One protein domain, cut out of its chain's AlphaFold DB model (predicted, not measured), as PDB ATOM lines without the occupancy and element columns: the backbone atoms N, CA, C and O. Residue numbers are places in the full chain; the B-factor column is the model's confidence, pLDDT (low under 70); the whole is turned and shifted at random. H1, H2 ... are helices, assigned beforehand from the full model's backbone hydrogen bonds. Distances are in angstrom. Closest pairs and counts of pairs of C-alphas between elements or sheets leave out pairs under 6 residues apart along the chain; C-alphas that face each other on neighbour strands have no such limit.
ATOM      1  N   LEU A 826     179.949 197.980 149.991       86.00
ATOM      2  CA  LEU A 826     179.712 199.192 149.208       86.00
ATOM      3  C   LEU A 826     180.524 200.393 149.727       86.00
ATOM      4  O   LEU A 826     181.126 201.122 148.944       86.00
ATOM      5  N   PHE A 827     180.606 200.578 151.049       86.38
ATOM      6  CA  PHE A 827     181.421 201.635 151.655       86.38
ATOM      7  C   PHE A 827     182.915 201.433 151.413       86.38
ATOM      8  O   PHE A 827     183.639 202.387 151.144       86.38
ATOM      9  N   LYS A 828     183.393 200.188 151.496       84.94
ATOM     10  CA  LYS A 828     184.797 199.862 151.234       84.94
ATOM     11  C   LYS A 828     185.178 200.152 149.781       84.94
ATOM     12  O   LYS A 828     186.284 200.646 149.534       84.94
ATOM     13  N   ASP A 829     184.275 199.881 148.842       82.38
ATOM     14  CA  ASP A 829     184.450 200.236 147.434       82.38
ATOM     15  C   ASP A 829     184.506 201.762 147.259       82.38
ATOM     16  O   ASP A 829     185.405 202.268 146.585       82.38
ATOM     17  N   GLU A 830     183.636 202.508 147.946       83.62
ATOM     18  CA  GLU A 830     183.620 203.975 147.913       83.62
ATOM     19  C   GLU A 830     184.904 204.593 148.500       83.62
ATOM     20  O   GLU A 830     185.533 205.447 147.874       83.62
ATOM     21  N   VAL A 831     185.383 204.099 149.645       85.25
ATOM     22  CA  VAL A 831     186.686 204.487 150.219       85.25
ATOM     23  C   VAL A 831     187.828 204.197 149.245       85.25
ATOM     24  O   VAL A 831     188.729 205.021 149.072       85.25
ATOM     25  N   SER A 832     187.804 203.033 148.594       83.75
ATOM     26  CA  SER A 832     188.831 202.647 147.623       83.75
ATOM     27  C   SER A 832     188.828 203.578 146.410       83.75
ATOM     28  O   SER A 832     189.894 204.032 145.997       83.75
ATOM     29  N   ARG A 833     187.646 203.942 145.896       83.50
ATOM     30  CA  ARG A 833     187.478 204.933 144.824       83.50
ATOM     31  C   ARG A 833     188.085 206.282 145.213       83.50
ATOM     32  O   ARG A 833     188.844 206.860 144.439       83.50
ATOM     33  N   LEU A 834     187.813 206.764 146.423       82.19
ATOM     34  CA  LEU A 834     188.294 208.065 146.893       82.19
ATOM     35  C   LEU A 834     189.816 208.118 147.060       82.19
ATOM     36  O   LEU A 834     190.429 209.123 146.712       82.19
ATOM     37  N   ARG A 835     190.450 207.021 147.495       79.44
ATOM     38  CA  ARG A 835     191.923 206.904 147.541       79.44
ATOM     39  C   ARG A 835     192.582 207.056 146.169       79.44
ATOM     40  O   ARG A 835     193.754 207.413 146.098       79.44
ATOM     41  N   THR A 836     191.849 206.766 145.096       72.88
ATOM     42  CA  THR A 836     192.349 206.851 143.716       72.88
ATOM     43  C   THR A 836     192.087 208.198 143.037       72.88
ATOM     44  O   THR A 836     192.486 208.377 141.887       72.88
ATOM     45  N   LEU A 837     191.453 209.165 143.720       72.69
ATOM     46  CA  LEU A 837     191.299 210.523 143.189       72.69
ATOM     47  C   LEU A 837     192.671 211.190 142.985       72.69
ATOM     48  O   LEU A 837     193.611 210.983 143.748       72.69
ATOM     49  N   ASN A 838     192.798 211.957 141.899       66.75
ATOM     50  CA  ASN A 838     194.085 212.388 141.353       66.75
ATOM     51  C   ASN A 838     194.813 213.398 142.271       66.75
ATOM     52  O   ASN A 838     194.472 214.581 142.305       66.75
ATOM     53  N   LYS A 839     195.837 212.902 142.981       64.12
ATOM     54  CA  LYS A 839     196.591 213.516 144.094       64.12
ATOM     55  C   LYS A 839     197.217 214.902 143.831       64.12
ATOM     56  O   LYS A 839     197.609 215.565 144.782       64.12
ATOM     57  N   SER A 840     197.358 215.351 142.579       59.34
ATOM     58  CA  SER A 840     198.227 216.500 142.240       59.34
ATOM     59  C   SER A 840     197.645 217.543 141.286       59.34
ATOM     60  O   SER A 840     198.349 218.490 140.922       59.34
ATOM     61  N   THR A 841     196.408 217.373 140.816       66.31
ATOM     62  CA  THR A 841     195.887 218.244 139.747       66.31
ATOM     63  C   THR A 841     195.275 219.534 140.284       66.31
ATOM     64  O   THR A 841     195.525 220.588 139.711       66.31
ATOM     65  N   TYR A 842     194.523 219.461 141.385       71.00
ATOM     66  CA  TYR A 842     193.700 220.579 141.873       71.00
ATOM     67  C   TYR A 842     194.017 220.991 143.314       71.00
ATOM     68  O   TYR A 842     193.983 222.178 143.632       71.00
ATOM     69  N   TYR A 843     194.374 220.023 144.159       81.50
ATOM     70  CA  TYR A 843     194.645 220.222 145.580       81.50
ATOM     71  C   TYR A 843     196.140 220.165 145.877       81.50
ATOM     72  O   TYR A 843     196.904 219.510 145.161       81.50
ATOM     73  N   THR A 844     196.554 220.824 146.956       80.31
ATOM     74  CA  THR A 844     197.918 220.677 147.470       80.31
ATOM     75  C   THR A 844     198.145 219.260 148.005       80.31
ATOM     76  O   THR A 844     197.221 218.631 148.522       80.31
ATOM     77  N   SER A 845     199.381 218.750 147.916       79.19
ATOM     78  CA  SER A 845     199.700 217.394 148.406       79.19
ATOM     79  C   SER A 845     199.349 217.228 149.886       79.19
ATOM     80  O   SER A 845     198.774 216.212 150.261       79.19
ATOM     81  N   ASP A 846     199.640 218.243 150.702       79.81
ATOM     82  CA  ASP A 846     199.442 218.191 152.152       79.81
ATOM     83  C   ASP A 846     197.951 218.132 152.521       79.81
ATOM     84  O   ASP A 846     197.547 217.334 153.367       79.81
ATOM     85  N   SER A 847     197.112 218.925 151.844       85.38
ATOM     86  CA  SER A 847     195.659 218.920 152.060       85.38
ATOM     87  C   SER A 847     195.011 217.590 151.651       85.38
ATOM     88  O   SER A 847     194.153 217.061 152.360       85.38
ATOM     89  N   PHE A 848     195.469 216.992 150.546       86.19
ATOM     90  CA  PHE A 848     194.978 215.698 150.073       86.19
ATOM     91  C   PHE A 848     195.431 214.534 150.961       86.19
ATOM     92  O   PHE A 848     194.641 213.629 151.239       86.19
ATOM     93  N   ASP A 849     196.676 214.548 151.442       83.69
ATOM     94  CA  ASP A 849     197.173 213.522 152.362       83.69
ATOM     95  C   ASP A 849     196.385 213.540 153.690       83.69
ATOM     96  O   ASP A 849     196.003 212.475 154.183       83.69
ATOM     97  N   LEU A 850     196.025 214.726 154.206       85.31
ATOM     98  CA  LEU A 850     195.138 214.870 155.372       85.31
ATOM     99  C   LEU A 850     193.717 214.348 155.108       85.31
ATOM    100  O   LEU A 850     193.146 213.668 155.967       85.31
ATOM    101  N   PHE A 851     193.151 214.615 153.927       89.25
ATOM    102  CA  PHE A 851     191.854 214.066 153.523       89.25
ATOM    103  C   PHE A 851     191.874 212.531 153.502       89.25
ATOM    104  O   PHE A 851     191.027 211.886 154.124       89.25
ATOM    105  N   VAL A 852     192.869 211.932 152.837       86.25
ATOM    106  CA  VAL A 852     193.024 210.470 152.751       86.25
ATOM    107  C   VAL A 852     193.243 209.857 154.132       86.25
ATOM    108  O   VAL A 852     192.659 208.816 154.438       86.25
ATOM    109  N   GLU A 853     194.036 210.495 154.992       85.62
ATOM    110  CA  GLU A 853     194.198 210.060 156.378       85.62
ATOM    111  C   GLU A 853     192.865 210.115 157.143       85.62
ATOM    112  O   GLU A 853     192.512 209.160 157.839       85.62
ATOM    113  N   GLY A 854     192.080 211.182 156.971       87.12
ATOM    114  CA  GLY A 854     190.740 211.320 157.541       87.12
ATOM    115  C   GLY A 854     189.784 210.212 157.090       87.12
ATOM    116  O   GLY A 854     189.122 209.586 157.925       87.12
ATOM    117  N   VAL A 855     189.764 209.913 155.787       88.50
ATOM    118  CA  VAL A 855     188.982 208.813 155.201       88.50
ATOM    119  C   VAL A 855     189.453 207.458 155.741       88.50
ATOM    120  O   VAL A 855     188.622 206.622 156.088       88.50
ATOM    121  N   ASN A 856     190.763 207.239 155.896       86.38
ATOM    122  CA  ASN A 856     191.307 206.007 156.476       86.38
ATOM    123  C   ASN A 856     190.899 205.841 157.943       86.38
ATOM    124  O   ASN A 856     190.400 204.785 158.316       86.38
ATOM    125  N   ARG A 857     191.002 206.896 158.761       86.38
ATOM    126  CA  ARG A 857     190.541 206.871 160.160       86.38
ATOM    127  C   ARG A 857     189.032 206.643 160.273       86.38
ATOM    128  O   ARG A 857     188.567 206.095 161.273       86.38
ATOM    129  N   LEU A 858     188.243 207.117 159.307       87.69
ATOM    130  CA  LEU A 858     186.810 206.832 159.249       87.69
ATOM    131  C   LEU A 858     186.560 205.365 158.873       87.69
ATOM    132  O   LEU A 858     185.792 204.701 159.563       87.69
ATOM    133  N   ASN A 859     187.249 204.858 157.849       87.75
ATOM    134  CA  ASN A 859     187.189 203.462 157.421       87.75
ATOM    135  C   ASN A 859     187.591 202.494 158.544       87.75
ATOM    136  O   ASN A 859     186.891 201.517 158.778       87.75
ATOM    137  N   ASP A 860     188.662 202.786 159.281       85.06
ATOM    138  CA  ASP A 860     189.130 201.951 160.392       85.06
ATOM    139  C   ASP A 860     188.149 201.969 161.568       85.06
ATOM    140  O   ASP A 860     187.896 200.930 162.176       85.06
ATOM    141  N   ARG A 861     187.538 203.130 161.859       84.56
ATOM    142  CA  ARG A 861     186.503 203.238 162.899       84.56
ATOM    143  C   ARG A 861     185.304 202.348 162.612       84.56
ATOM    144  O   ARG A 861     184.785 201.740 163.539       84.56
ATOM    145  N   ILE A 862     184.887 202.268 161.352       86.50
ATOM    146  CA  ILE A 862     183.694 201.511 160.968       86.50
ATOM    147  C   ILE A 862     184.010 200.107 160.442       86.50
ATOM    148  O   ILE A 862     183.094 199.370 160.087       86.50
ATOM    149  N   ALA A 863     185.285 199.705 160.401       79.25
ATOM    150  CA  ALA A 863     185.711 198.399 159.894       79.25
ATOM    151  C   ALA A 863     185.058 197.226 160.646       79.25
ATOM    152  O   ALA A 863     184.885 196.151 160.074       79.25
ATOM    153  N   ASN A 864     184.673 197.452 161.907       77.38
ATOM    154  CA  ASN A 864     184.004 196.471 162.762       77.38
ATOM    155  C   ASN A 864     182.487 196.703 162.904       77.38
ATOM    156  O   ASN A 864     181.807 195.876 163.511       77.38
ATOM    157  N   ASP A 865     181.950 197.793 162.350       80.50
ATOM    158  CA  ASP A 865     180.523 198.109 162.420       80.50
ATOM    159  C   ASP A 865     179.772 197.404 161.287       80.50
ATOM    160  O   ASP A 865     180.257 197.347 160.162       80.50
ATOM    161  N   GLN A 866     178.560 196.905 161.538       84.00
ATOM    162  CA  GLN A 866     177.664 196.481 160.458       84.00
ATOM    163  C   GLN A 866     176.862 197.683 159.967       84.00
ATOM    164  O   GLN A 866     175.970 198.173 160.661       84.00
ATOM    165  N   LEU A 867     177.181 198.156 158.767       86.38
ATOM    166  CA  LEU A 867     176.516 199.298 158.170       86.38
ATOM    167  C   LEU A 867     175.105 198.919 157.719       86.38
ATOM    168  O   LEU A 867     174.874 197.932 157.023       86.38
ATOM    169  N   THR A 868     174.170 199.767 158.108       87.12
ATOM    170  CA  THR A 868     172.830 199.897 157.546       87.12
ATOM    171  C   THR A 868     172.817 200.977 156.470       87.12
ATOM    172  O   THR A 868     173.756 201.767 156.382       87.12
ATOM    173  N   ASN A 869     171.734 201.086 155.697       84.75
ATOM    174  CA  ASN A 869     171.584 202.181 154.729       84.75
ATOM    175  C   ASN A 869     171.792 203.563 155.382       84.75
ATOM    176  O   ASN A 869     172.561 204.384 154.895       84.75
ATOM    177  N   GLU A 870     171.159 203.797 156.535       81.56
ATOM    178  CA  GLU A 870     171.256 205.070 157.262       81.56
ATOM    179  C   GLU A 870     172.685 205.383 157.718       81.56
ATOM    180  O   GLU A 870     173.140 206.524 157.635       81.56
ATOM    181  N   THR A 871     173.408 204.379 158.217       86.75
ATOM    182  CA  THR A 871     174.783 204.569 158.701       86.75
ATOM    183  C   THR A 871     175.787 204.643 157.555       86.75
ATOM    184  O   THR A 871     176.746 205.405 157.654       86.75
ATOM    185  N   TYR A 872     175.547 203.936 156.449       88.62
ATOM    186  CA  TYR A 872     176.282 204.092 155.195       88.62
ATOM    187  C   TYR A 872     176.189 205.524 154.666       88.62
ATOM    188  O   TYR A 872     177.224 206.160 154.468       88.62
ATOM    189  N   VAL A 873     174.968 206.053 154.509       84.50
ATOM    190  CA  VAL A 873     174.739 207.432 154.047       84.50
ATOM    191  C   VAL A 873     175.433 208.415 154.985       84.50
ATOM    192  O   VAL A 873     176.288 209.170 154.541       84.50
ATOM    193  N   ARG A 874     175.209 208.298 156.302       86.06
ATOM    194  CA  ARG A 874     175.851 209.160 157.307       86.06
ATOM    195  C   ARG A 874     177.380 209.145 157.233       86.06
ATOM    196  O   ARG A 874     178.018 210.171 157.435       86.06
ATOM    197  N   ASN A 875     177.997 207.981 157.034       87.94
ATOM    198  CA  ASN A 875     179.454 207.898 156.943       87.94
ATOM    199  C   ASN A 875     179.971 208.413 155.596       87.94
ATOM    200  O   ASN A 875     181.060 208.973 155.555       87.94
ATOM    201  N   THR A 876     179.193 208.291 154.523       85.81
ATOM    202  CA  THR A 876     179.510 208.915 153.232       85.81
ATOM    203  C   THR A 876     179.408 210.441 153.325       85.81
ATOM    204  O   THR A 876     180.283 211.145 152.832       85.81
ATOM    205  N   ASP A 877     178.430 210.971 154.063       85.50
ATOM    206  CA  ASP A 877     178.328 212.411 154.336       85.50
ATOM    207  C   ASP A 877     179.544 212.925 155.118       85.50
ATOM    208  O   ASP A 877     180.124 213.941 154.754       85.50
ATOM    209  N   LYS A 878     180.031 212.171 156.114       87.56
ATOM    210  CA  LYS A 878     181.281 212.518 156.822       87.56
ATOM    211  C   LYS A 878     182.500 212.560 155.901       87.56
ATOM    212  O   LYS A 878     183.435 213.303 156.183       87.56
ATOM    213  N   ILE A 879     182.540 211.743 154.849       87.69
ATOM    214  CA  ILE A 879     183.597 211.831 153.835       87.69
ATOM    215  C   ILE A 879     183.484 213.162 153.091       87.69
ATOM    216  O   ILE A 879     184.499 213.824 152.896       87.69
ATOM    217  N   ASN A 880     182.275 213.574 152.707       81.88
ATOM    218  CA  ASN A 880     182.058 214.869 152.059       81.88
ATOM    219  C   ASN A 880     182.455 216.031 152.984       81.88
ATOM    220  O   ASN A 880     183.152 216.944 152.547       81.88
ATOM    221  N   ASP A 881     182.110 215.958 154.272       83.69
ATOM    222  CA  ASP A 881     182.537 216.940 155.276       83.69
ATOM    223  C   ASP A 881     184.064 216.974 155.424       83.69
ATOM    224  O   ASP A 881     184.663 218.046 155.520       83.69
ATOM    225  N   LEU A 882     184.724 215.808 155.436       86.88
ATOM    226  CA  LEU A 882     186.184 215.730 155.447       86.88
ATOM    227  C   LEU A 882     186.769 216.406 154.207       86.88
ATOM    228  O   LEU A 882     187.714 217.178 154.344       86.88
ATOM    229  N   ALA A 883     186.203 216.156 153.025       83.94
ATOM    230  CA  ALA A 883     186.659 216.761 151.778       83.94
ATOM    231  C   ALA A 883     186.571 218.292 151.840       83.94
ATOM    232  O   ALA A 883     187.570 218.958 151.586       83.94
ATOM    233  N   LEU A 884     185.424 218.838 152.260       81.88
ATOM    234  CA  LEU A 884     185.196 220.285 152.367       81.88
ATOM    235  C   LEU A 884     186.131 220.982 153.365       81.88
ATOM    236  O   LEU A 884     186.528 222.116 153.133       81.88
ATOM    237  N   ASN A 885     186.477 220.323 154.474       79.00
ATOM    238  CA  ASN A 885     187.270 220.942 155.543       79.00
ATOM    239  C   ASN A 885     188.785 220.778 155.384       79.00
ATOM    240  O   ASN A 885     189.541 221.490 156.043       79.00
ATOM    241  N   THR A 886     189.244 219.794 154.604       83.75
ATOM    242  CA  THR A 886     190.676 219.464 154.526       83.75
ATOM    243  C   THR A 886     191.300 219.795 153.189       83.75
ATOM    244  O   THR A 886     192.466 220.169 153.188       83.75
ATOM    245  N   LEU A 887     190.566 219.678 152.079       85.31
ATOM    246  CA  LEU A 887     191.111 219.906 150.747       85.31
ATOM    247  C   LEU A 887     191.253 221.404 150.473       85.31
ATOM    248  O   LEU A 887     190.281 222.144 150.547       85.31
ATOM    249  N   VAL A 888     192.465 221.827 150.108       80.38
ATOM    250  CA  VAL A 888     192.786 223.215 149.752       80.38
ATOM    251  C   VAL A 888     193.385 223.220 148.356       80.38
ATOM    252  O   VAL A 888     194.291 222.439 148.041       80.38
ATOM    253  N   THR A 889     192.870 224.087 147.498       84.00
ATOM    254  CA  THR A 889     193.305 224.203 146.110       84.00
ATOM    255  C   THR A 889     194.625 224.964 145.985       84.00
ATOM    256  O   THR A 889     195.015 225.755 146.846       84.00
ATOM    257  N   HIS A 890     195.341 224.745 144.882       83.12
ATOM    258  CA  HIS A 890     196.543 225.526 144.579       83.12
ATOM    259  C   HIS A 890     196.261 227.039 144.440       83.12
ATOM    260  O   HIS A 890     197.131 227.843 144.773       83.12
ATOM    261  N   ASP A 891     195.069 227.424 143.960       84.12
ATOM    262  CA  ASP A 891     194.648 228.829 143.823       84.12
ATOM    263  C   ASP A 891     194.548 229.517 145.185       84.12
ATOM    264  O   ASP A 891     195.172 230.552 145.402       84.12
ATOM    265  N   GLU A 892     193.835 228.895 146.130       83.00
ATOM    266  CA  GLU A 892     193.646 229.426 147.487       83.00
ATOM    267  C   GLU A 892     194.986 229.693 148.182       83.00
ATOM    268  O   GLU A 892     195.178 230.751 148.787       83.00
ATOM    269  N   VAL A 893     195.957 228.784 148.034       84.06
ATOM    270  CA  VAL A 893     197.294 228.964 148.618       84.06
ATOM    271  C   VAL A 893     198.071 230.094 147.942       84.06
ATOM    272  O   VAL A 893     198.715 230.878 148.639       84.06
ATOM    273  N   LEU A 894     198.021 230.222 146.610       85.50
ATOM    274  CA  LEU A 894     198.705 231.325 145.924       85.50
ATOM    275  C   LEU A 894     198.086 232.682 146.260       85.50
ATOM    276  O   LEU A 894     198.835 233.637 146.452       85.50
ATOM    277  N   ARG A 895     196.755 232.777 146.357       84.56
ATOM    278  CA  ARG A 895     196.065 234.011 146.773       84.56
ATOM    279  C   ARG A 895     196.459 234.412 148.188       84.56
ATOM    280  O   ARG A 895     196.767 235.577 148.424       84.56
ATOM    281  N   SER A 896     196.496 233.445 149.108       82.81
ATOM    282  CA  SER A 896     196.948 233.685 150.481       82.81
ATOM    283  C   SER A 896     198.383 234.213 150.515       82.81
ATOM    284  O   SER A 896     198.644 235.201 151.193       82.81
ATOM    285  N   LEU A 897     199.299 233.596 149.760       85.69
ATOM    286  CA  LEU A 897     200.701 234.016 149.712       85.69
ATOM    287  C   LEU A 897     200.877 235.393 149.059       85.69
ATOM    288  O   LEU A 897     201.649 236.213 149.548       85.69
ATOM    289  N   TYR A 898     200.154 235.654 147.968       88.25
ATOM    290  CA  TYR A 898     200.130 236.959 147.315       88.25
ATOM    291  C   TYR A 898     199.716 238.060 148.296       88.25
ATOM    292  O   TYR A 898     200.434 239.048 148.434       88.25
ATOM    293  N   ASN A 899     198.599 237.871 149.010       84.06
ATOM    294  CA  ASN A 899     198.114 238.843 149.989       84.06
ATOM    295  C   ASN A 899     199.125 239.044 151.124       84.06
ATOM    296  O   ASN A 899     199.443 240.178 151.468       84.06
ATOM    297  N   GLU A 900     199.690 237.953 151.650       84.00
ATOM    298  CA  GLU A 900     200.694 238.015 152.714       84.00
ATOM    299  C   GLU A 900     201.920 238.843 152.303       84.00
ATOM    300  O   GLU A 900     202.341 239.728 153.047       84.00
ATOM    301  N   ILE A 901     202.478 238.591 151.114       85.06
ATOM    302  CA  ILE A 901     203.629 239.342 150.594       85.06
ATOM    303  C   ILE A 901     203.237 240.803 150.347       85.06
ATOM    304  O   ILE A 901     203.954 241.715 150.751       85.06
ATOM    305  N   ASN A 902     202.077 241.053 149.740       84.56
ATOM    306  CA  ASN A 902     201.609 242.402 149.428       84.56
ATOM    307  C   ASN A 902     201.434 243.286 150.678       84.56
ATOM    308  O   ASN A 902     201.710 244.490 150.620       84.56
ATOM    309  N   ASP A 903     201.005 242.687 151.793       82.75
ATOM    310  CA  ASP A 903     200.759 243.367 153.068       82.75
ATOM    311  C   ASP A 903     202.033 243.523 153.919       82.75
ATOM    312  O   ASP A 903     202.161 244.478 154.689       82.75
ATOM    313  N   ARG A 904     203.004 242.609 153.776       82.12
ATOM    314  CA  ARG A 904     204.236 242.576 154.586       82.12
ATOM    315  C   ARG A 904     205.124 243.810 154.398       82.12
ATOM    316  O   ARG A 904     205.821 244.214 155.333       82.12
ATOM    317  N   HIS A 905     205.128 244.421 153.213       82.81
ATOM    318  CA  HIS A 905     206.042 245.520 152.889       82.81
ATOM    319  C   HIS A 905     205.344 246.887 152.924       82.81
ATOM    320  O   HIS A 905     204.548 247.219 152.045       82.81
ATOM    321  N   ALA A 906     205.707 247.734 153.897       77.19
ATOM    322  CA  ALA A 906     205.226 249.118 153.966       77.19
ATOM    323  C   ALA A 906     206.107 250.084 153.133       77.19
ATOM    324  O   ALA A 906     207.337 249.994 153.205       77.19
ATOM    325  N   PRO A 907     205.521 251.056 152.400       76.94
ATOM    326  CA  PRO A 907     206.253 251.923 151.467       76.94
ATOM    327  C   PRO A 907     207.348 252.765 152.126       76.94
ATOM    328  O   PRO A 907     208.376 253.047 151.518       76.94
ATOM    329  N   THR A 908     207.143 253.158 153.388       74.94
ATOM    330  CA  THR A 908     208.046 254.029 154.165       74.94
ATOM    331  C   THR A 908     209.440 253.442 154.377       74.94
ATOM    332  O   THR A 908     210.358 254.155 154.775       74.94
ATOM    333  N   PHE A 909     209.607 252.146 154.128       76.81
ATOM    334  CA  PHE A 909     210.836 251.418 154.389       76.81
ATOM    335  C   PHE A 909     211.785 251.306 153.192       76.81
ATOM    336  O   PHE A 909     212.923 250.871 153.391       76.81
ATOM    337  N   TYR A 910     211.348 251.703 151.996       79.50
ATOM    338  CA  TYR A 910     212.081 251.530 150.741       79.50
ATOM    339  C   TYR A 910     212.164 252.856 149.978       79.50
ATOM    340  O   TYR A 910     211.416 253.797 150.246       79.50
ATOM    341  N   SER A 911     213.079 252.947 149.008       80.44
ATOM    342  CA  SER A 911     213.055 254.082 148.084       80.44
ATOM    343  C   SER A 911     211.750 254.045 147.282       80.44
ATOM    344  O   SER A 911     211.294 252.964 146.903       80.44
ATOM    345  N   LYS A 912     211.160 255.214 147.004       81.69
ATOM    346  CA  LYS A 912     209.891 255.301 146.266       81.69
ATOM    347  C   LYS A 912     209.949 254.531 144.939       81.69
ATOM    348  O   LYS A 912     209.085 253.713 144.676       81.69
ATOM    349  N   SER A 913     211.027 254.709 144.170       82.75
ATOM    350  CA  SER A 913     211.243 253.996 142.902       82.75
ATOM    351  C   SER A 913     211.241 252.471 143.062       82.75
ATOM    352  O   SER A 913     210.667 251.771 142.229       82.75
ATOM    353  N   THR A 914     211.865 251.946 144.115       81.50
ATOM    354  CA  THR A 914     211.954 250.498 144.334       81.50
ATOM    355  C   THR A 914     210.621 249.909 144.787       81.50
ATOM    356  O   THR A 914     210.204 248.873 144.279       81.50
ATOM    357  N   TYR A 915     209.927 250.584 145.706       86.06
ATOM    358  CA  TYR A 915     208.619 250.125 146.170       86.06
ATOM    359  C   TYR A 915     207.561 250.192 145.070       86.06
ATOM    360  O   TYR A 915     206.773 249.260 144.929       86.06
ATOM    361  N   ASP A 916     207.575 251.261 144.268       85.31
ATOM    362  CA  ASP A 916     206.660 251.420 143.137       85.31
ATOM    363  C   ASP A 916     206.861 250.283 142.116       85.31
ATOM    364  O   ASP A 916     205.880 249.737 141.616       85.31
ATOM    365  N   THR A 917     208.113 249.856 141.879       85.25
ATOM    366  CA  THR A 917     208.422 248.704 141.008       85.25
ATOM    367  C   THR A 917     207.830 247.405 141.564       85.25
ATOM    368  O   THR A 917     207.105 246.719 140.853       85.25
ATOM    369  N   PHE A 918     208.050 247.097 142.848       88.19
ATOM    370  CA  PHE A 918     207.460 245.913 143.489       88.19
ATOM    371  C   PHE A 918     205.927 245.929 143.454       88.19
ATOM    372  O   PHE A 918     205.307 244.914 143.150       88.19
ATOM    373  N   LYS A 919     205.296 247.074 143.746       89.19
ATOM    374  CA  LYS A 919     203.833 247.191 143.687       89.19
ATOM    375  C   LYS A 919     203.311 246.954 142.277       89.19
ATOM    376  O   LYS A 919     202.300 246.281 142.132       89.19
ATOM    377  N   GLN A 920     204.004 247.464 141.261       88.31
ATOM    378  CA  GLN A 920     203.648 247.218 139.869       88.31
ATOM    379  C   GLN A 920     203.795 245.734 139.498       88.31
ATOM    380  O   GLN A 920     202.896 245.180 138.874       88.31
ATOM    381  N   GLU A 921     204.881 245.075 139.914       87.62
ATOM    382  CA  GLU A 921     205.100 243.640 139.679       87.62
ATOM    383  C   GLU A 921     204.057 242.763 140.395       87.62
ATOM    384  O   GLU A 921     203.528 241.822 139.801       87.62
ATOM    385  N   MET A 922     203.709 243.096 141.643       90.31
ATOM    386  CA  MET A 922     202.648 242.422 142.397       90.31
ATOM    387  C   MET A 922     201.277 242.628 141.749       90.31
ATOM    388  O   MET A 922     200.547 241.657 141.564       90.31
ATOM    389  N   GLU A 923     200.933 243.852 141.350       87.12
ATOM    390  CA  GLU A 923     199.647 244.126 140.702       87.12
ATOM    391  C   GLU A 923     199.547 243.413 139.348       87.12
ATOM    392  O   GLU A 923     198.547 242.760 139.071       87.12
ATOM    393  N   GLN A 924     200.619 243.417 138.551       88.44
ATOM    394  CA  GLN A 924     200.666 242.652 137.306       88.44
ATOM    395  C   GLN A 924     200.493 241.149 137.569       88.44
ATOM    396  O   GLN A 924     199.738 240.470 136.869       88.44
ATOM    397  N   PHE A 925     201.148 240.606 138.598       88.88
ATOM    398  CA  PHE A 925     200.958 239.209 138.971       88.88
ATOM    399  C   PHE A 925     199.515 238.924 139.386       88.88
ATOM    400  O   PHE A 925     198.968 237.885 139.002       88.88
ATOM    401  N   ARG A 926     198.888 239.828 140.142       88.19
ATOM    402  CA  ARG A 926     197.479 239.729 140.514       88.19
ATOM    403  C   ARG A 926     196.588 239.733 139.283       88.19
ATOM    404  O   ARG A 926     195.754 238.852 139.171       88.19
ATOM    405  N   GLU A 927     196.769 240.653 138.348       85.50
ATOM    406  CA  GLU A 927     195.950 240.721 137.134       85.50
ATOM    407  C   GLU A 927     196.104 239.466 136.260       85.50
ATOM    408  O   GLU A 927     195.116 238.907 135.782       85.50
ATOM    409  N   GLU A 928     197.331 238.962 136.090       84.94
ATOM    410  CA  GLU A 928     197.604 237.773 135.271       84.94
ATOM    411  C   GLU A 928     197.058 236.473 135.890       84.94
ATOM    412  O   GLU A 928     196.628 235.545 135.184       84.94
ATOM    413  N   ASN A 929     197.130 236.361 137.217       85.38
ATOM    414  CA  ASN A 929     196.910 235.097 137.920       85.38
ATOM    415  C   ASN A 929     195.605 235.081 138.731       85.38
ATOM    416  O   ASN A 929     195.038 234.004 138.898       85.38
ATOM    417  N   PHE A 930     195.084 236.243 139.125       85.88
ATOM    418  CA  PHE A 930     193.854 236.454 139.901       85.88
ATOM    419  C   PHE A 930     192.990 237.610 139.337       85.88
ATOM    420  O   PHE A 930     192.694 238.565 140.067       85.88
ATOM    421  N   PRO A 931     192.583 237.563 138.055       78.94
ATOM    422  CA  PRO A 931     191.778 238.630 137.460       78.94
ATOM    423  C   PRO A 931     190.460 238.837 138.230       78.94
ATOM    424  O   PRO A 931     189.822 237.874 138.665       78.94
ATOM    425  N   GLU A 932     190.055 240.099 138.426       74.00
ATOM    426  CA  GLU A 932     188.805 240.439 139.122       74.00
ATOM    427  C   GLU A 932     187.599 239.773 138.435       74.00
ATOM    428  O   GLU A 932     187.357 239.976 137.246       74.00
ATOM    429  N   GLY A 933     186.842 238.970 139.193       73.81
ATOM    430  CA  GLY A 933     185.663 238.236 138.715       73.81
ATOM    431  C   GLY A 933     185.873 236.737 138.455       73.81
ATOM    432  O   GLY A 933     184.881 236.022 138.327       73.81
ATOM    433  N   GLU A 934     187.115 236.233 138.439       72.38
ATOM    434  CA  GLU A 934     187.396 234.788 138.407       72.38
ATOM    435  C   GLU A 934     187.805 234.281 139.800       72.38
ATOM    436  O   GLU A 934     188.960 234.393 140.224       72.38
ATOM    437  N   GLU A 935     186.849 233.700 140.527       60.72
ATOM    438  CA  GLU A 935     187.120 232.879 141.712       60.72
ATOM    439  C   GLU A 935     187.481 231.454 141.244       60.72
ATOM    440  O   GLU A 935     186.710 230.834 140.512       60.72
ATOM    441  N   ASN A 936     188.633 230.918 141.673       65.62
ATOM    442  CA  ASN A 936     189.096 229.535 141.440       65.62
ATOM    443  C   ASN A 936     189.754 229.237 140.078       65.62
ATOM    444  O   ASN A 936     189.323 228.357 139.324       65.62
ATOM    445  N   LYS A 937     190.878 229.901 139.780       72.81
ATOM    446  CA  LYS A 937     191.723 229.526 138.634       72.81
ATOM    447  C   LYS A 937     192.498 228.251 138.968       72.81
ATOM    448  O   LYS A 937     193.395 228.251 139.801       72.81
ATOM    449  N   ASN A 938     192.174 227.135 138.318       73.50
ATOM    450  CA  ASN A 938     192.847 225.863 138.593       73.50
ATOM    451  C   ASN A 938     194.312 225.887 138.129       73.50
ATOM    452  O   ASN A 938     194.599 225.772 136.936       73.50
ATOM    453  N   PHE A 939     195.245 225.977 139.076       76.12
ATOM    454  CA  PHE A 939     196.667 225.799 138.801       76.12
ATOM    455  C   PHE A 939     197.047 224.320 138.878       76.12
ATOM    456  O   PHE A 939     196.826 223.653 139.891       76.12
ATOM    457  N   THR A 940     197.703 223.812 137.834       78.69
ATOM    458  CA  THR A 940     198.445 222.546 137.936       78.69
ATOM    459  C   THR A 940     199.576 222.685 138.958       78.69
ATOM    460  O   THR A 940     200.096 223.783 139.155       78.69
ATOM    461  N   SER A 941     200.031 221.588 139.574       76.94
ATOM    462  CA  SER A 941     201.120 221.657 140.569       76.94
ATOM    463  C   SER A 941     202.392 222.338 140.031       76.94
ATOM    464  O   SER A 941     203.062 223.071 140.758       76.94
ATOM    465  N   SER A 942     202.716 222.165 138.742       77.81
ATOM    466  CA  SER A 942     203.844 222.856 138.101       77.81
ATOM    467  C   SER A 942     203.611 224.359 137.951       77.81
ATOM    468  O   SER A 942     204.515 225.138 138.245       77.81
ATOM    469  N   GLN A 943     202.408 224.775 137.537       84.69
ATOM    470  CA  GLN A 943     202.053 226.197 137.460       84.69
ATOM    471  C   GLN A 943     202.047 226.830 138.852       84.69
ATOM    472  O   GLN A 943     202.624 227.895 139.028       84.69
ATOM    473  N   PHE A 944     201.478 226.138 139.842       85.50
ATOM    474  CA  PHE A 944     201.478 226.560 141.238       85.50
ATOM    475  C   PHE A 944     202.892 226.845 141.740       85.50
ATOM    476  O   PHE A 944     203.166 227.937 142.221       85.50
ATOM    477  N   ARG A 945     203.819 225.894 141.570       81.50
ATOM    478  CA  ARG A 945     205.215 226.060 142.005       81.50
ATOM    479  C   ARG A 945     205.912 227.213 141.290       81.50
ATOM    480  O   ARG A 945     206.599 227.988 141.943       81.50
ATOM    481  N   ALA A 946     205.726 227.333 139.976       84.00
ATOM    482  CA  ALA A 946     206.330 228.410 139.195       84.00
ATOM    483  C   ALA A 946     205.826 229.788 139.651       84.00
ATOM    484  O   ALA A 946     206.614 230.710 139.831       84.00
ATOM    485  N   LYS A 947     204.517 229.909 139.889       88.81
ATOM    486  CA  LYS A 947     203.868 231.150 140.320       88.81
ATOM    487  C   LYS A 947     204.164 231.499 141.774       88.81
ATOM    488  O   LYS A 947     204.423 232.658 142.078       88.81
ATOM    489  N   LYS A 948     204.239 230.497 142.645       86.12
ATOM    490  CA  LYS A 948     204.719 230.648 144.019       86.12
ATOM    491  C   LYS A 948     206.150 231.193 144.042       86.12
ATOM    492  O   LYS A 948     206.400 232.195 144.696       86.12
ATOM    493  N   ALA A 949     207.056 230.576 143.281       83.50
ATOM    494  CA  ALA A 949     208.444 231.025 143.187       83.50
ATOM    495  C   ALA A 949     208.556 232.442 142.603       83.50
ATOM    496  O   ALA A 949     209.420 233.206 143.019       83.50
ATOM    497  N   GLN A 950     207.674 232.808 141.667       87.69
ATOM    498  CA  GLN A 950     207.596 234.167 141.129       87.69
ATOM    499  C   GLN A 950     207.208 235.186 142.219       87.69
ATOM    500  O   GLN A 950     207.877 236.207 142.338       87.69
ATOM    501  N   LEU A 951     206.202 234.892 143.053       87.38
ATOM    502  CA  LEU A 951     205.835 235.737 144.202       87.38
ATOM    503  C   LEU A 951     206.965 235.860 145.230       87.38
ATOM    504  O   LEU A 951     207.288 236.960 145.667       87.38
ATOM    505  N   GLU A 952     207.587 234.738 145.594       84.56
ATOM    506  CA  GLU A 952     208.715 234.722 146.534       84.56
ATOM    507  C   GLU A 952     209.915 235.508 145.986       84.56
ATOM    508  O   GLU A 952     210.602 236.193 146.739       84.56
ATOM    509  N   ALA A 953     210.148 235.468 144.671       84.25
ATOM    510  CA  ALA A 953     211.178 236.277 144.030       84.25
ATOM    511  C   ALA A 953     210.870 237.780 144.115       84.25
ATOM    512  O   ALA A 953     211.798 238.555 144.342       84.25
ATOM    513  N   PHE A 954     209.605 238.201 143.982       86.88
ATOM    514  CA  PHE A 954     209.226 239.606 144.191       86.88
ATOM    515  C   PHE A 954     209.522 240.071 145.623       86.88
ATOM    516  O   PHE A 954     210.104 241.140 145.804       86.88
ATOM    517  N   ASP A 955     209.187 239.254 146.626       85.56
ATOM    518  CA  ASP A 955     209.491 239.523 148.042       85.56
ATOM    519  C   ASP A 955     211.012 239.658 148.267       85.56
ATOM    520  O   ASP A 955     211.505 240.689 148.736       85.56
ATOM    521  N   ILE A 956     211.788 238.657 147.828       81.38
ATOM    522  CA  ILE A 956     213.248 238.626 148.000       81.38
ATOM    523  C   ILE A 956     213.923 239.808 147.295       81.38
ATOM    524  O   ILE A 956     214.751 240.484 147.907       81.38
ATOM    525  N   ASN A 957     213.567 240.093 146.039       82.25
ATOM    526  CA  ASN A 957     214.159 241.196 145.278       82.25
ATOM    527  C   ASN A 957     213.902 242.553 145.951       82.25
ATOM    528  O   ASN A 957     214.795 243.409 145.984       82.25
ATOM    529  N   LEU A 958     212.708 242.756 146.521       82.38
ATOM    530  CA  LEU A 958     212.406 243.973 147.268       82.38
ATOM    531  C   LEU A 958     213.251 244.064 148.546       82.38
ATOM    532  O   LEU A 958     213.801 245.131 148.836       82.38
ATOM    533  N   LEU A 959     213.398 242.969 149.296       78.75
ATOM    534  CA  LEU A 959     214.234 242.927 150.501       78.75
ATOM    535  C   LEU A 959     215.717 243.203 150.199       78.75
ATOM    536  O   LEU A 959     216.357 243.953 150.943       78.75
ATOM    537  N   ASP A 960     216.245 242.676 149.091       72.69
ATOM    538  CA  ASP A 960     217.653 242.830 148.688       72.69
ATOM    539  C   ASP A 960     218.019 244.280 148.318       72.69
ATOM    540  O   ASP A 960     219.154 244.723 148.511       72.69
ATOM    541  N   SER A 961     217.050 245.081 147.863       66.88
ATOM    542  CA  SER A 961     217.258 246.491 147.495       66.88
ATOM    543  C   SER A 961     217.614 247.426 148.667       66.88
ATOM    544  O   SER A 961     217.954 248.595 148.461       66.88
ATOM    545  N   ARG A 962     217.539 246.938 149.913       57.72
ATOM    546  CA  ARG A 962     217.549 247.757 151.132       57.72
ATOM    547  C   ARG A 962     218.936 248.009 151.755       57.72
ATOM    548  O   ARG A 962     219.007 248.745 152.739       57.72
ATOM    549  N   LEU A 963     220.044 247.450 151.244       53.84
ATOM    550  CA  LEU A 963     221.344 247.472 151.955       53.84
ATOM    551  C   LEU A 963     222.579 247.752 151.053       53.84
ATOM    552  O   LEU A 963     223.016 246.860 150.328       53.84
ATOM    553  N   PRO A 964     223.240 248.934 151.149       48.06
ATOM    554  CA  PRO A 964     224.462 249.248 150.394       48.06
ATOM    555  C   PRO A 964     225.792 248.805 151.055       48.06
ATOM    556  O   PRO A 964     226.855 249.261 150.641       48.06
ATOM    557  N   TRP A 965     225.789 247.909 152.053       41.59
ATOM    558  CA  TRP A 965     227.018 247.381 152.682       41.59
ATOM    559  C   TRP A 965     227.097 245.846 152.543       41.59
ATOM    560  O   TRP A 965     226.573 245.096 153.363       41.59
TER     561      TRP A 965
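What this domain is: This is residues 826 to 965 of the 996 residues of an uncharacterized protein of Mycoplasma alligatoris A21JP2 (UniProt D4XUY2). Two three-helix lobes are set end to end and make a long rod, joined by the tight link at residues 887 to 889. H1, H2 and H3 form the first lobe, with H1 the short one; H4, H5 and H6 form the second, and in both the helices run roughly along the rod. The printed part has 140 residues with six named helices, H1 to H6 in chain order, and no named strand; the class is all helix. It is only just loose, close to extended, with a radius of gyration of the C-alphas of 21.4 A and spans of 70 by 34 by 23 A.

Where its parts are: H1 is residues 826 to 835, 14.5 A long, and begins with C-alpha 826 at (179.712, 199.192, 149.208). H2 is residues 845 to 862, 25.8 A, and H3 residues 869 to 886, 25.8 A. H4, residues 890 to 904, is 21.2 A long and begins at C-alpha 890 (196.543, 225.526, 144.579). H5 is residues 912 to 929, 25.4 A. H6, residues 941 to 960, is 28.1 A long and ends at C-alpha 960 (217.653, 242.830, 148.688).

How they stand to each other: H1, H2 and H3 are an up and down bundle, each helix running against the one before. The hairpin H1 and H2 touches through residues 852 to 859 of H2 alone, the closest C-alphas being those of Arg 835 and Val 852, 6.4 A apart. In the hairpin H2 and H3, at a shallow tilt of 22 degrees, the closest are Ser 847 and Thr 886, C-alphas 5.6 A apart. H1 and H3 are close but not clearly touching. H3 and H4 are apart. H4, H5 and H6 are a second up and down bundle. H4 and H6 touch, the same way at a shallow tilt of 7 degrees, closest at the C-alphas of His 890 and Phe 944, 6.0 A. The hairpin H5 and H6 is closest at the C-alphas of Phe 918 and Leu 958, 6.5 A. In the hairpin H4 and H5 the closest C-alphas are those of Asn 902 and Met 922, 7.1 A. In H1 to H6 every O i to N i+4 pair is within hydrogen-bond range.

The domain as a whole: The C-alphas farthest apart, Thr 868 and Trp 965, are 72.2 A from each other. The printed part has no cut. The link H5 to H6, 11 residues, is long. pLDDT is under 70 at residues 838 to 841, 935 to 936 and 961 to 965.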